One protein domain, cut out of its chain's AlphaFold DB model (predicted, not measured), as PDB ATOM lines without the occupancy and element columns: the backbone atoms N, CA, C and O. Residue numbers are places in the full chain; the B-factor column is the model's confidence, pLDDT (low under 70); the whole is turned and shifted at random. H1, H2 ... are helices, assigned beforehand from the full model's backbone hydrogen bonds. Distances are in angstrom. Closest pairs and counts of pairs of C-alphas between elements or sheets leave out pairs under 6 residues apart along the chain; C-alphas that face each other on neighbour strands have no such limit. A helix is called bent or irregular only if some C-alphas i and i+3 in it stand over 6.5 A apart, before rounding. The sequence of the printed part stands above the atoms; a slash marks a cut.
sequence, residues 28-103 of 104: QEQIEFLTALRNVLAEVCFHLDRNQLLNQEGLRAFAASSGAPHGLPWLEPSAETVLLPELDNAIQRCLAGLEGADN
ATOM      1  N   GLN A  28       6.271   5.739  26.597       90.69
ATOM      2  CA  GLN A  28       7.526   5.022  26.827       90.69
ATOM      3  C   GLN A  28       8.715   5.990  26.730       90.69
ATOM      4  O   GLN A  28       9.536   6.063  27.646       90.69
ATOM      5  N   GLU A  29       8.748   6.821  25.687       93.56
ATOM      6  CA  GLU A  29       9.736   7.891  25.509       93.56
ATOM      7  C   GLU A  29       9.711   8.892  26.674       93.56
ATOM      8  O   GLU A  29      10.745   9.419  27.088       93.56
ATOM      9  N   GLN A  30       8.533   9.160  27.245       93.31
ATOM     10  CA  GLN A  30       8.401  10.024  28.414       93.31
ATOM     11  C   GLN A  30       9.065   9.414  29.658       93.31
ATOM     12  O   GLN A  30       9.720  10.144  30.406       93.31
ATOM     13  N   ILE A  31       8.947   8.102  29.884       94.19
ATOM     14  CA  ILE A  31       9.625   7.417  30.997       94.19
ATOM     15  C   ILE A  31      11.136   7.423  30.793       94.19
ATOM     16  O   ILE A  31      11.880   7.725  31.730       94.19
ATOM     17  N   GLU A  32      11.594   7.142  29.575       93.81
ATOM     18  CA  GLU A  32      13.013   7.191  29.219       93.81
ATOM     19  C   GLU A  32      13.588   8.591  29.445       93.81
ATOM     20  O   GLU A  32      14.629   8.745  30.089       93.81
ATOM     21  N   PHE A  33      12.862   9.627  29.016       93.94
ATOM     22  CA  PHE A  33      13.244  11.014  29.251       93.94
ATOM     23  C   PHE A  33      13.334  11.346  30.744       93.94
ATOM     24  O   PHE A  33      14.336  11.914  31.178       93.94
ATOM     25  N   LEU A  34      12.315  11.011  31.545       94.94
ATOM     26  CA  LEU A  34      12.318  11.307  32.983       94.94
ATOM     27  C   LEU A  34      13.414  10.527  33.727       94.94
ATOM     28  O   LEU A  34      14.061  11.073  34.621       94.94
ATOM     29  N   THR A  35      13.681   9.287  33.316       94.62
ATOM     30  CA  THR A  35      14.762   8.462  33.870       94.62
ATOM     31  C   THR A  35      16.134   9.052  33.544       94.62
ATOM     32  O   THR A  35      16.985   9.158  34.425       94.62
ATOM     33  N   ALA A  36      16.350   9.510  32.306       93.69
ATOM     34  CA  ALA A  36      17.577  10.210  31.930       93.69
ATOM     35  C   ALA A  36      17.722  11.544  32.683       93.69
ATOM     36  O   ALA A  36      18.803  11.872  33.180       93.69
ATOM     37  N   LEU A  37      16.618  12.286  32.828       94.31
ATOM     38  CA  LEU A  37      16.566  13.537  33.577       94.31
ATOM     39  C   LEU A  37      16.955  13.339  35.042       94.31
ATOM     40  O   LEU A  37      17.554  14.238  35.613       94.31
ATOM     41  N   ARG A  38      16.686  12.178  35.644       95.00
ATOM     42  CA  ARG A  38      17.017  11.896  37.047       95.00
ATOM     43  C   ARG A  38      18.495  12.075  37.368       95.00
ATOM     44  O   ARG A  38      18.831  12.741  38.344       95.00
ATOM     45  N   ASN A  39      19.375  11.532  36.532       91.44
ATOM     46  CA  ASN A  39      20.821  11.649  36.739       91.44
ATOM     47  C   ASN A  39      21.301  13.091  36.541       91.44
ATOM     48  O   ASN A  39      22.129  13.584  37.301       91.44
ATOM     49  N   VAL A  40      20.741  13.785  35.546       92.62
ATOM     50  CA  VAL A  40      21.034  15.203  35.303       92.62
ATOM     51  C   VAL A  40      20.548  16.061  36.471       92.62
ATOM     52  O   VAL A  40      21.269  16.939  36.935       92.62
ATOM     53  N   LEU A  41      19.342  15.795  36.973       95.31
ATOM     54  CA  LEU A  41      18.739  16.523  38.080       95.31
ATOM     55  C   LEU A  41      19.534  16.329  39.369       95.31
ATOM     56  O   LEU A  41      19.696  17.300  40.097       95.31
ATOM     57  N   ALA A  42      20.073  15.135  39.628       94.81
ATOM     58  CA  ALA A  42      20.934  14.896  40.784       94.81
ATOM     59  C   ALA A  42      22.173  15.812  40.770       94.81
ATOM     60  O   ALA A  42      22.447  16.495  41.756       94.81
ATOM     61  N   GLU A  43      22.865  15.919  39.632       95.00
ATOM     62  CA  GLU A  43      24.029  16.809  39.506       95.00
ATOM     63  C   GLU A  43      23.633  18.293  39.583       95.00
ATOM     64  O   GLU A  43      24.299  19.107  40.227       95.00
ATOM     65  N   VAL A  44      22.504  18.667  38.974       93.94
ATOM     66  CA  VAL A  44      21.961  20.027  39.098       93.94
ATOM     67  C   VAL A  44      21.646  20.350  40.558       93.94
ATOM     68  O   VAL A  44      21.993  21.439  41.010       93.94
ATOM     69  N   CYS A  45      21.052  19.424  41.314       95.44
ATOM     70  CA  CYS A  45      20.779  19.604  42.739       95.44
ATOM     71  C   CYS A  45      22.071  19.832  43.527       95.44
ATOM     72  O   CYS A  45      22.153  20.820  44.257       95.44
ATOM     73  N   PHE A  46      23.106  19.016  43.297       94.56
ATOM     74  CA  PHE A  46      24.418  19.219  43.911       94.56
ATOM     75  C   PHE A  46      24.952  20.636  43.657       94.56
ATOM     76  O   PHE A  46      25.384  21.319  44.586       94.56
ATOM     77  N   HIS A  47      24.889  21.124  42.415       94.38
ATOM     78  CA  HIS A  47      25.340  22.475  42.090       94.38
ATOM     79  C   HIS A  47      24.453  23.578  42.684       94.38
ATOM     80  O   HIS A  47      24.988  24.608  43.101       94.38
ATOM     81  N   LEU A  48      23.134  23.390  42.753       95.31
ATOM     82  CA  LEU A  48      22.215  24.327  43.408       95.31
ATOM     83  C   LEU A  48      22.536  24.455  44.901       95.31
ATOM     84  O   LEU A  48      22.675  25.573  45.402       95.31
ATOM     85  N   ASP A  49      22.721  23.324  45.577       93.50
ATOM     86  CA  ASP A  49      23.030  23.255  47.004       93.50
ATOM     87  C   ASP A  49      24.428  23.818  47.295       93.50
ATOM     88  O   ASP A  49      24.602  24.684  48.157       93.50
ATOM     89  N   ARG A  50      25.438  23.415  46.511       94.75
ATOM     90  CA  ARG A  50      26.833  23.861  46.662       94.75
ATOM     91  C   ARG A  50      27.006  25.370  46.509       94.75
ATOM     92  O   ARG A  50      27.915  25.936  47.127       94.75
ATOM     93  N   ASN A  51      26.181  25.991  45.667       94.56
ATOM     94  CA  ASN A  51      26.204  27.425  45.382       94.56
ATOM     95  C   ASN A  51      25.107  28.204  46.131       94.56
ATOM     96  O   ASN A  51      25.000  29.410  45.927       94.56
ATOM     97  N   GLN A  52      24.321  27.543  46.992       93.00
ATOM     98  CA  GLN A  52      23.249  28.155  47.790       93.00
ATOM     99  C   GLN A  52      22.267  28.976  46.935       93.00
ATOM    100  O   GLN A  52      21.864  30.079  47.300       93.00
ATOM    101  N   LEU A  53      21.904  28.447  45.761       93.69
ATOM    102  CA  LEU A  53      21.104  29.177  44.769       93.69
ATOM    103  C   LEU A  53      19.609  29.215  45.101       93.69
ATOM    104  O   LEU A  53      18.887  30.059  44.571       93.69
ATOM    105  N   LEU A  54      19.136  28.306  45.955       92.50
ATOM    106  CA  LEU A  54      17.739  28.235  46.369       92.50
ATOM    107  C   LEU A  54      17.546  28.845  47.759       92.50
ATOM    108  O   LEU A  54      18.347  28.635  48.669       92.50
ATOM    109  N   ASN A  55      16.441  29.573  47.928       92.56
ATOM    110  CA  ASN A  55      16.034  30.078  49.234       92.56
ATOM    111  C   ASN A  55      15.604  28.908  50.135       92.56
ATOM    112  O   ASN A  55      14.694  28.151  49.789       92.56
ATOM    113  N   GLN A  56      16.206  28.825  51.321       90.38
ATOM    114  CA  GLN A  56      15.896  27.825  52.342       90.38
ATOM    115  C   GLN A  56      14.433  27.846  52.793       90.38
ATOM    116  O   GLN A  56      13.827  26.795  52.976       90.38
ATOM    117  N   GLU A  57      13.808  29.020  52.909       90.50
ATOM    118  CA  GLU A  57      12.380  29.101  53.245       90.50
ATOM    119  C   GLU A  57      11.500  28.484  52.151       90.50
ATOM    120  O   GLU A  57      10.515  27.813  52.455       90.50
ATOM    121  N   GLY A  58      11.890  28.652  50.884       89.62
ATOM    122  CA  GLY A  58      11.207  28.039  49.747       89.62
ATOM    123  C   GLY A  58      11.330  26.517  49.756       89.62
ATOM    124  O   GLY A  58      10.334  25.823  49.553       89.62
ATOM    125  N   LEU A  59      12.522  25.994  50.058       90.31
ATOM    126  CA  LEU A  59      12.754  24.553  50.191       90.31
ATOM    127  C   LEU A  59      11.934  23.947  51.336       90.31
ATOM    128  O   LEU A  59      11.293  22.915  51.144       90.31
ATOM    129  N   ARG A  60      11.873  24.612  52.497       88.88
ATOM    130  CA  ARG A  60      11.026  24.184  53.626       88.88
ATOM    131  C   ARG A  60       9.543  24.184  53.275       88.88
ATOM    132  O   ARG A  60       8.850  23.218  53.584       88.88
ATOM    133  N   ALA A  61       9.059  25.249  52.634       88.56
ATOM    134  CA  ALA A  61       7.661  25.354  52.229       88.56
ATOM    135  C   ALA A  61       7.280  24.239  51.245       88.56
ATOM    136  O   ALA A  61       6.235  23.607  51.404       88.56
ATOM    137  N   PHE A  62       8.152  23.955  50.274       88.19
ATOM    138  CA  PHE A  62       7.937  22.865  49.333       88.19
ATOM    139  C   PHE A  62       7.936  21.508  50.045       88.19
ATOM    140  O   PHE A  62       6.959  20.772  49.929       88.19
ATOM    141  N   ALA A  63       8.961  21.211  50.851       86.50
ATOM    142  CA  ALA A  63       9.074  19.946  51.578       86.50
ATOM    143  C   ALA A  63       7.849  19.670  52.472       86.50
ATOM    144  O   ALA A  63       7.359  18.544  52.527       86.50
ATOM    145  N   ALA A  64       7.317  20.709  53.128       84.88
ATOM    146  CA  ALA A  64       6.099  20.614  53.930       84.88
ATOM    147  C   ALA A  64       4.850  20.292  53.088       84.88
ATOM    148  O   ALA A  64       3.950  19.605  53.569       84.88
ATOM    149  N   SER A  65       4.787  20.767  51.841       84.06
ATOM    150  CA  SER A  65       3.666  20.518  50.927       84.06
ATOM    151  C   SER A  65       3.737  19.167  50.206       84.06
ATOM    152  O   SER A  65       2.696  18.588  49.903       84.06
ATOM    153  N   SER A  66       4.942  18.638  49.979       73.06
ATOM    154  CA  SER A  66       5.176  17.372  49.268       73.06
ATOM    155  C   SER A  66       4.756  16.127  50.044       73.06
ATOM    156  O   SER A  66       4.759  15.029  49.493       73.06
ATOM    157  N   GLY A  67       4.469  16.252  51.345       65.12
ATOM    158  CA  GLY A  67       4.249  15.092  52.213       65.12
ATOM    159  C   GLY A  67       5.469  14.167  52.309       65.12
ATOM    160  O   GLY A  67       5.336  13.034  52.771       65.12
ATOM    161  N   ALA A  68       6.647  14.634  51.866       62.84
ATOM    162  CA  ALA A  68       7.898  13.911  52.011       62.84
ATOM    163  C   ALA A  68       8.088  13.610  53.502       62.84
ATOM    164  O   ALA A  68       7.858  14.509  54.322       62.84
ATOM    165  N   PRO A  69       8.454  12.367  53.879       56.28
ATOM    166  CA  PRO A  69       8.682  12.038  55.273       56.28
ATOM    167  C   PRO A  69       9.682  13.055  55.784       56.28
ATOM    168  O   PRO A  69      10.769  13.171  55.217       56.28
ATOM    169  N   HIS A  70       9.264  13.848  56.774       54.69
ATOM    170  CA  HIS A  70      10.133  14.845  57.359       54.69
ATOM    171  C   HIS A  70      11.431  14.121  57.681       54.69
ATOM    172  O   HIS A  70      11.454  13.201  58.507       54.69
ATOM    173  N   GLY A  71      12.500  14.496  56.971       58.44
ATOM    174  CA  GLY A  71      13.837  14.151  57.395       58.44
ATOM    175  C   GLY A  71      13.965  14.525  58.867       58.44
ATOM    176  O   GLY A  71      13.148  15.272  59.418       58.44
ATOM    177  N   LEU A  72      14.971  13.965  59.523       60.91
ATOM    178  CA  LEU A  72      15.283  14.292  60.908       60.91
ATOM    179  C   LEU A  72      15.035  15.794  61.169       60.91
ATOM    180  O   LEU A  72      15.545  16.599  60.397       60.91
ATOM    181  N   PRO A  73      14.253  16.193  62.190       63.62
ATOM    182  CA  PRO A  73      13.724  17.561  62.310       63.62
ATOM    183  C   PRO A  73      14.793  18.661  62.434       63.62
ATOM    184  O   PRO A  73      14.472  19.844  62.431       63.62
ATOM    185  N   TRP A  74      16.063  18.276  62.557       69.12
ATOM    186  CA  TRP A  74      17.238  19.145  62.575       69.12
ATOM    187  C   TRP A  74      17.963  19.256  61.224       69.12
ATOM    188  O   TRP A  74      18.958  19.973  61.136       69.12
ATOM    189  N   LEU A  75      17.533  18.524  60.195       75.88
ATOM    190  CA  LEU A  75      18.137  18.539  58.870       75.88
ATOM    191  C   LEU A  75      17.365  19.502  57.968       75.88
ATOM    192  O   LEU A  75      16.180  19.309  57.703       75.88
ATOM    193  N   GLU A  76      18.055  20.533  57.493       84.00
ATOM    194  CA  GLU A  76      17.491  21.473  56.528       84.00
ATOM    195  C   GLU A  76      17.280  20.787  55.169       84.00
ATOM    196  O   GLU A  76      18.163  20.047  54.720       84.00
ATOM    197  N   PRO A  77      16.134  21.013  54.502       88.06
ATOM    198  CA  PRO A  77      15.886  20.456  53.183       88.06
ATOM    199  C   PRO A  77      16.845  21.063  52.156       88.06
ATOM    200  O   PRO A  77      17.078  22.269  52.123       88.06
ATOM    201  N   SER A  78      17.373  20.214  51.285       91.62
ATOM    202  CA  SER A  78      18.194  20.587  50.136       91.62
ATOM    203  C   SER A  78      17.410  20.460  48.827       91.62
ATOM    204  O   SER A  78      16.354  19.814  48.790       91.62
ATOM    205  N   ALA A  79      17.934  21.032  47.740       93.06
ATOM    206  CA  ALA A  79      17.378  20.855  46.399       93.06
ATOM    207  C   ALA A  79      17.215  19.365  46.069       93.06
ATOM    208  O   ALA A  79      16.162  18.946  45.595       93.06
ATOM    209  N   GLU A  80      18.229  18.560  46.393       92.06
ATOM    210  CA  GLU A  80      18.225  17.117  46.158       92.06
ATOM    211  C   GLU A  80      17.086  16.410  46.902       92.06
ATOM    212  O   GLU A  80      16.305  15.678  46.294       92.06
ATOM    213  N   THR A  81      16.943  16.685  48.204       89.56
ATOM    214  CA  THR A  81      15.929  16.043  49.063       89.56
ATOM    215  C   THR A  81      14.497  16.403  48.686       89.56
ATOM    216  O   THR A  81      13.562  15.723  49.101       89.56
ATOM    217  N   VAL A  82      14.325  17.476  47.917       90.44
ATOM    218  CA  VAL A  82      13.027  18.006  47.521       90.44
ATOM    219  C   VAL A  82      12.678  17.620  46.083       90.44
ATOM    220  O   VAL A  82      11.566  17.178  45.818       90.44
ATOM    221  N   LEU A  83      13.613  17.764  45.145       92.06
ATOM    222  CA  LEU A  83      13.326  17.633  43.716       92.06
ATOM    223  C   LEU A  83      13.440  16.193  43.206       92.06
ATOM    224  O   LEU A  83      12.653  15.799  42.345       92.06
ATOM    225  N   LEU A  84      14.389  15.398  43.718       92.44
ATOM    226  CA  LEU A  84      14.541  14.008  43.272       92.44
ATOM    227  C   LEU A  84      13.324  13.136  43.619       92.44
ATOM    228  O   LEU A  84      12.854  12.438  42.719       92.44
ATOM    229  N   PRO A  85      12.748  13.195  44.839       91.19
ATOM    230  CA  PRO A  85      11.555  12.411  45.153       91.19
ATOM    231  C   PRO A  85      10.357  12.755  44.266       91.19
ATOM    232  O   PRO A  85       9.603  11.868  43.878       91.19
ATOM    233  N   GLU A  86      10.184  14.025  43.896       91.69
ATOM    234  CA  GLU A  86       9.092  14.442  43.009       91.69
ATOM    235  C   GLU A  86       9.253  13.901  41.589       91.69
ATOM    236  O   GLU A  86       8.268  13.499  40.957       91.69
ATOM    237  N   LEU A  87      10.490  13.850  41.092       94.38
ATOM    238  CA  LEU A  87      10.788  13.218  39.814       94.38
ATOM    239  C   LEU A  87      10.562  11.703  39.875       94.38
ATOM    240  O   LEU A  87       9.922  11.154  38.978       94.38
ATOM    241  N   ASP A  88      11.015  11.044  40.942       93.44
ATOM    242  CA  ASP A  88      10.792   9.611  41.153       93.44
ATOM    243  C   ASP A  88       9.282   9.306  41.207       93.44
ATOM    244  O   ASP A  88       8.798   8.420  40.501       93.44
ATOM    245  N   ASN A  89       8.499  10.116  41.925       91.81
ATOM    246  CA  ASN A  89       7.039  10.024  41.947       91.81
ATOM    247  C   ASN A  89       6.412  10.238  40.560       91.81
ATOM    248  O   ASN A  89       5.430   9.579  40.216       91.81
ATOM    249  N   ALA A  90       6.948  11.154  39.746       92.69
ATOM    250  CA  ALA A  90       6.473  11.367  38.380       92.69
ATOM    251  C   ALA A  90       6.722  10.145  37.485       92.69
ATOM    252  O   ALA A  90       5.817   9.747  36.755       92.69
ATOM    253  N   ILE A  91       7.897   9.518  37.593       93.69
ATOM    254  CA  ILE A  91       8.226   8.274  36.882       93.69
ATOM    255  C   ILE A  91       7.265   7.154  37.298       93.69
ATOM    256  O   ILE A  91       6.692   6.490  36.435       93.69
ATOM    257  N   GLN A  92       7.019   6.984  38.602       92.88
ATOM    258  CA  GLN A  92       6.089   5.967  39.108       92.88
ATOM    259  C   GLN A  92       4.657   6.169  38.592       92.88
ATOM    260  O   GLN A  92       4.002   5.206  38.201       92.88
ATOM    261  N   ARG A  93       4.175   7.418  38.518       92.62
ATOM    262  CA  ARG A  93       2.859   7.717  37.924       92.62
ATOM    263  C   ARG A  93       2.790   7.356  36.439       92.62
ATOM    264  O   ARG A  93       1.756   6.863  35.998       92.62
ATOM    265  N   CYS A  94       3.862   7.587  35.677       91.19
ATOM    266  CA  CYS A  94       3.924   7.184  34.271       91.19
ATOM    267  C   CYS A  94       3.880   5.656  34.113       91.19
ATOM    268  O   CYS A  94       3.118   5.162  33.287       91.19
ATOM    269  N   LEU A  95       4.636   4.921  34.935       91.19
ATOM    270  CA  LEU A  95       4.652   3.454  34.926       91.19
ATOM    271  C   LEU A  95       3.277   2.860  35.262       91.19
ATOM    272  O   LEU A  95       2.759   2.050  34.500       91.19
ATOM    273  N   ALA A  96       2.637   3.329  36.336       90.62
ATOM    274  CA  ALA A  96       1.302   2.866  36.719       90.62
ATOM    275  C   ALA A  96       0.238   3.161  35.640       90.62
ATOM    276  O   ALA A  96      -0.708   2.395  35.461       90.62
ATOM    277  N   GLY A  97       0.386   4.271  34.907       86.12
ATOM    278  CA  GLY A  97      -0.497   4.623  33.792       86.12
ATOM    279  C   GLY A  97      -0.362   3.692  32.583       86.12
ATOM    280  O   GLY A  97      -1.365   3.418  31.927       86.12
ATOM    281  N   LEU A  98       0.843   3.183  32.311       79.56
ATOM    282  CA  LEU A  98       1.082   2.184  31.263       79.56
ATOM    283  C   LEU A  98       0.478   0.826  31.626       79.56
ATOM    284  O   LEU A  98      -0.251   0.247  30.827       79.56
ATOM    285  N   GLU A  99       0.702   0.358  32.856       74.62
ATOM    286  CA  GLU A  99       0.148  -0.914  33.339       74.62
ATOM    287  C   GLU A  99      -1.390  -0.923  33.332       74.62
ATOM    288  O   GLU A  99      -2.016  -1.957  33.105       74.62
ATOM    289  N   GLY A 100      -2.026   0.230  33.562       65.94
ATOM    290  CA  GLY A 100      -3.480   0.372  33.474       65.94
ATOM    291  C   GLY A 100      -4.031   0.339  32.043       65.94
ATOM    292  O   GLY A 100      -5.167  -0.091  31.857       65.94
ATOM    293  N   ALA A 101      -3.249   0.771  31.049       63.09
ATOM    294  CA  ALA A 101      -3.657   0.815  29.644       63.09
ATOM    295  C   ALA A 101      -3.572  -0.556  28.952       63.09
ATOM    296  O   ALA A 101      -4.397  -0.853  28.093       63.09
ATOM    297  N   ASP A 102      -2.629  -1.408  29.361       60.38
ATOM    298  CA  ASP A 102      -2.470  -2.768  28.818       60.38
ATOM    299  C   ASP A 102      -3.536  -3.764  29.329       60.38
ATOM    300  O   ASP A 102      -3.667  -4.867  28.800       60.38
ATOM    301  N   ASN A 103      -4.316  -3.387  30.350       50.88
ATOM    302  CA  ASN A 103      -5.328  -4.233  30.998       50.88
ATOM    303  C   ASN A 103      -6.782  -3.947  30.553       50.88
ATOM    304  O   ASN A 103      -7.721  -4.461  31.170       50.88
TER     305      ASN A 103
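What this domain is: This is residues 28 to 103 of the 104 residues of an uncharacterized protein of Arthrobacter glacialis (UniProt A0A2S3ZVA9). Two long helices, H1 and H3, run side by side in opposite ways and make the long axis of the domain; at one end a small head holds the short helix H2 and the loop of residues 66 to 78. H2 packs on the first turn of H3, while H1 stays clear of it. The printed part has 76 residues with three named helices, in the order H1, H2, H3, and no named strand; the class is all helix. The whole is loose, with a radius of gyration of the C-alphas of 14.5 A, and elongated, spanning 45 by 23 by 17 A.

Where its parts are: Begin with H1, residues 28 to 50: find C-alpha 28 at (7.526, 5.022, 26.827), and from there the helix runs 33.5 A to C-alpha 50 at (26.833, 23.861, 46.662), with a kink of 34 degrees near residue 40. H3, residues 79 to 101, is also 33.5 A from first to last C-alpha; look for its end at C-alpha 101, (-3.657, 0.815, 29.644). H3 is neither bent nor irregular, but only just: C-alphas 81 and 84 are 6.3 A apart. Between them along the chain lies H2, residues 56 to 65, which is 14.3 A long.

How they stand to each other: Look first at H1 and H3, which touch with 23 pairs of C-alphas within 8 A. Their closest C-alphas are those of Cys 45 and Glu 80, 4.9 A apart. Their lines stand at a shallow tilt of 7 degrees, and they run opposite ways. Next go to residues 79 to 82, with which alone H3 touches H2; the closest C-alphas of the two are those of Ala 63 and Val 82, 6.0 A apart. H2 and H3 run the same way at a shallow tilt of 30 degrees. H1 and H2 are apart, although they follow each other in the chain. In the backbone, every O i to N i+4 pair of H2 is within hydrogen-bond range, against 17 of 19 in H1 and 17 of 19 in H3.

The domain as a whole: The two C-alphas farthest apart are those of Asn 51 and Asn 103, 46.9 A, whereas the first and last printed C-alphas, of Gln 28 and Asn 103, are 16.4 A apart. The printed part has no cut. The link from H1 to H2 is tight, with 5 residues; the one from H2 to H3, residues 66 to 78, is long, with 13. Read the B-factor column for the model's confidence: the mean pLDDT of the printed part is 86.2, and residues 67 to 74 and 100 to 103 are under 70.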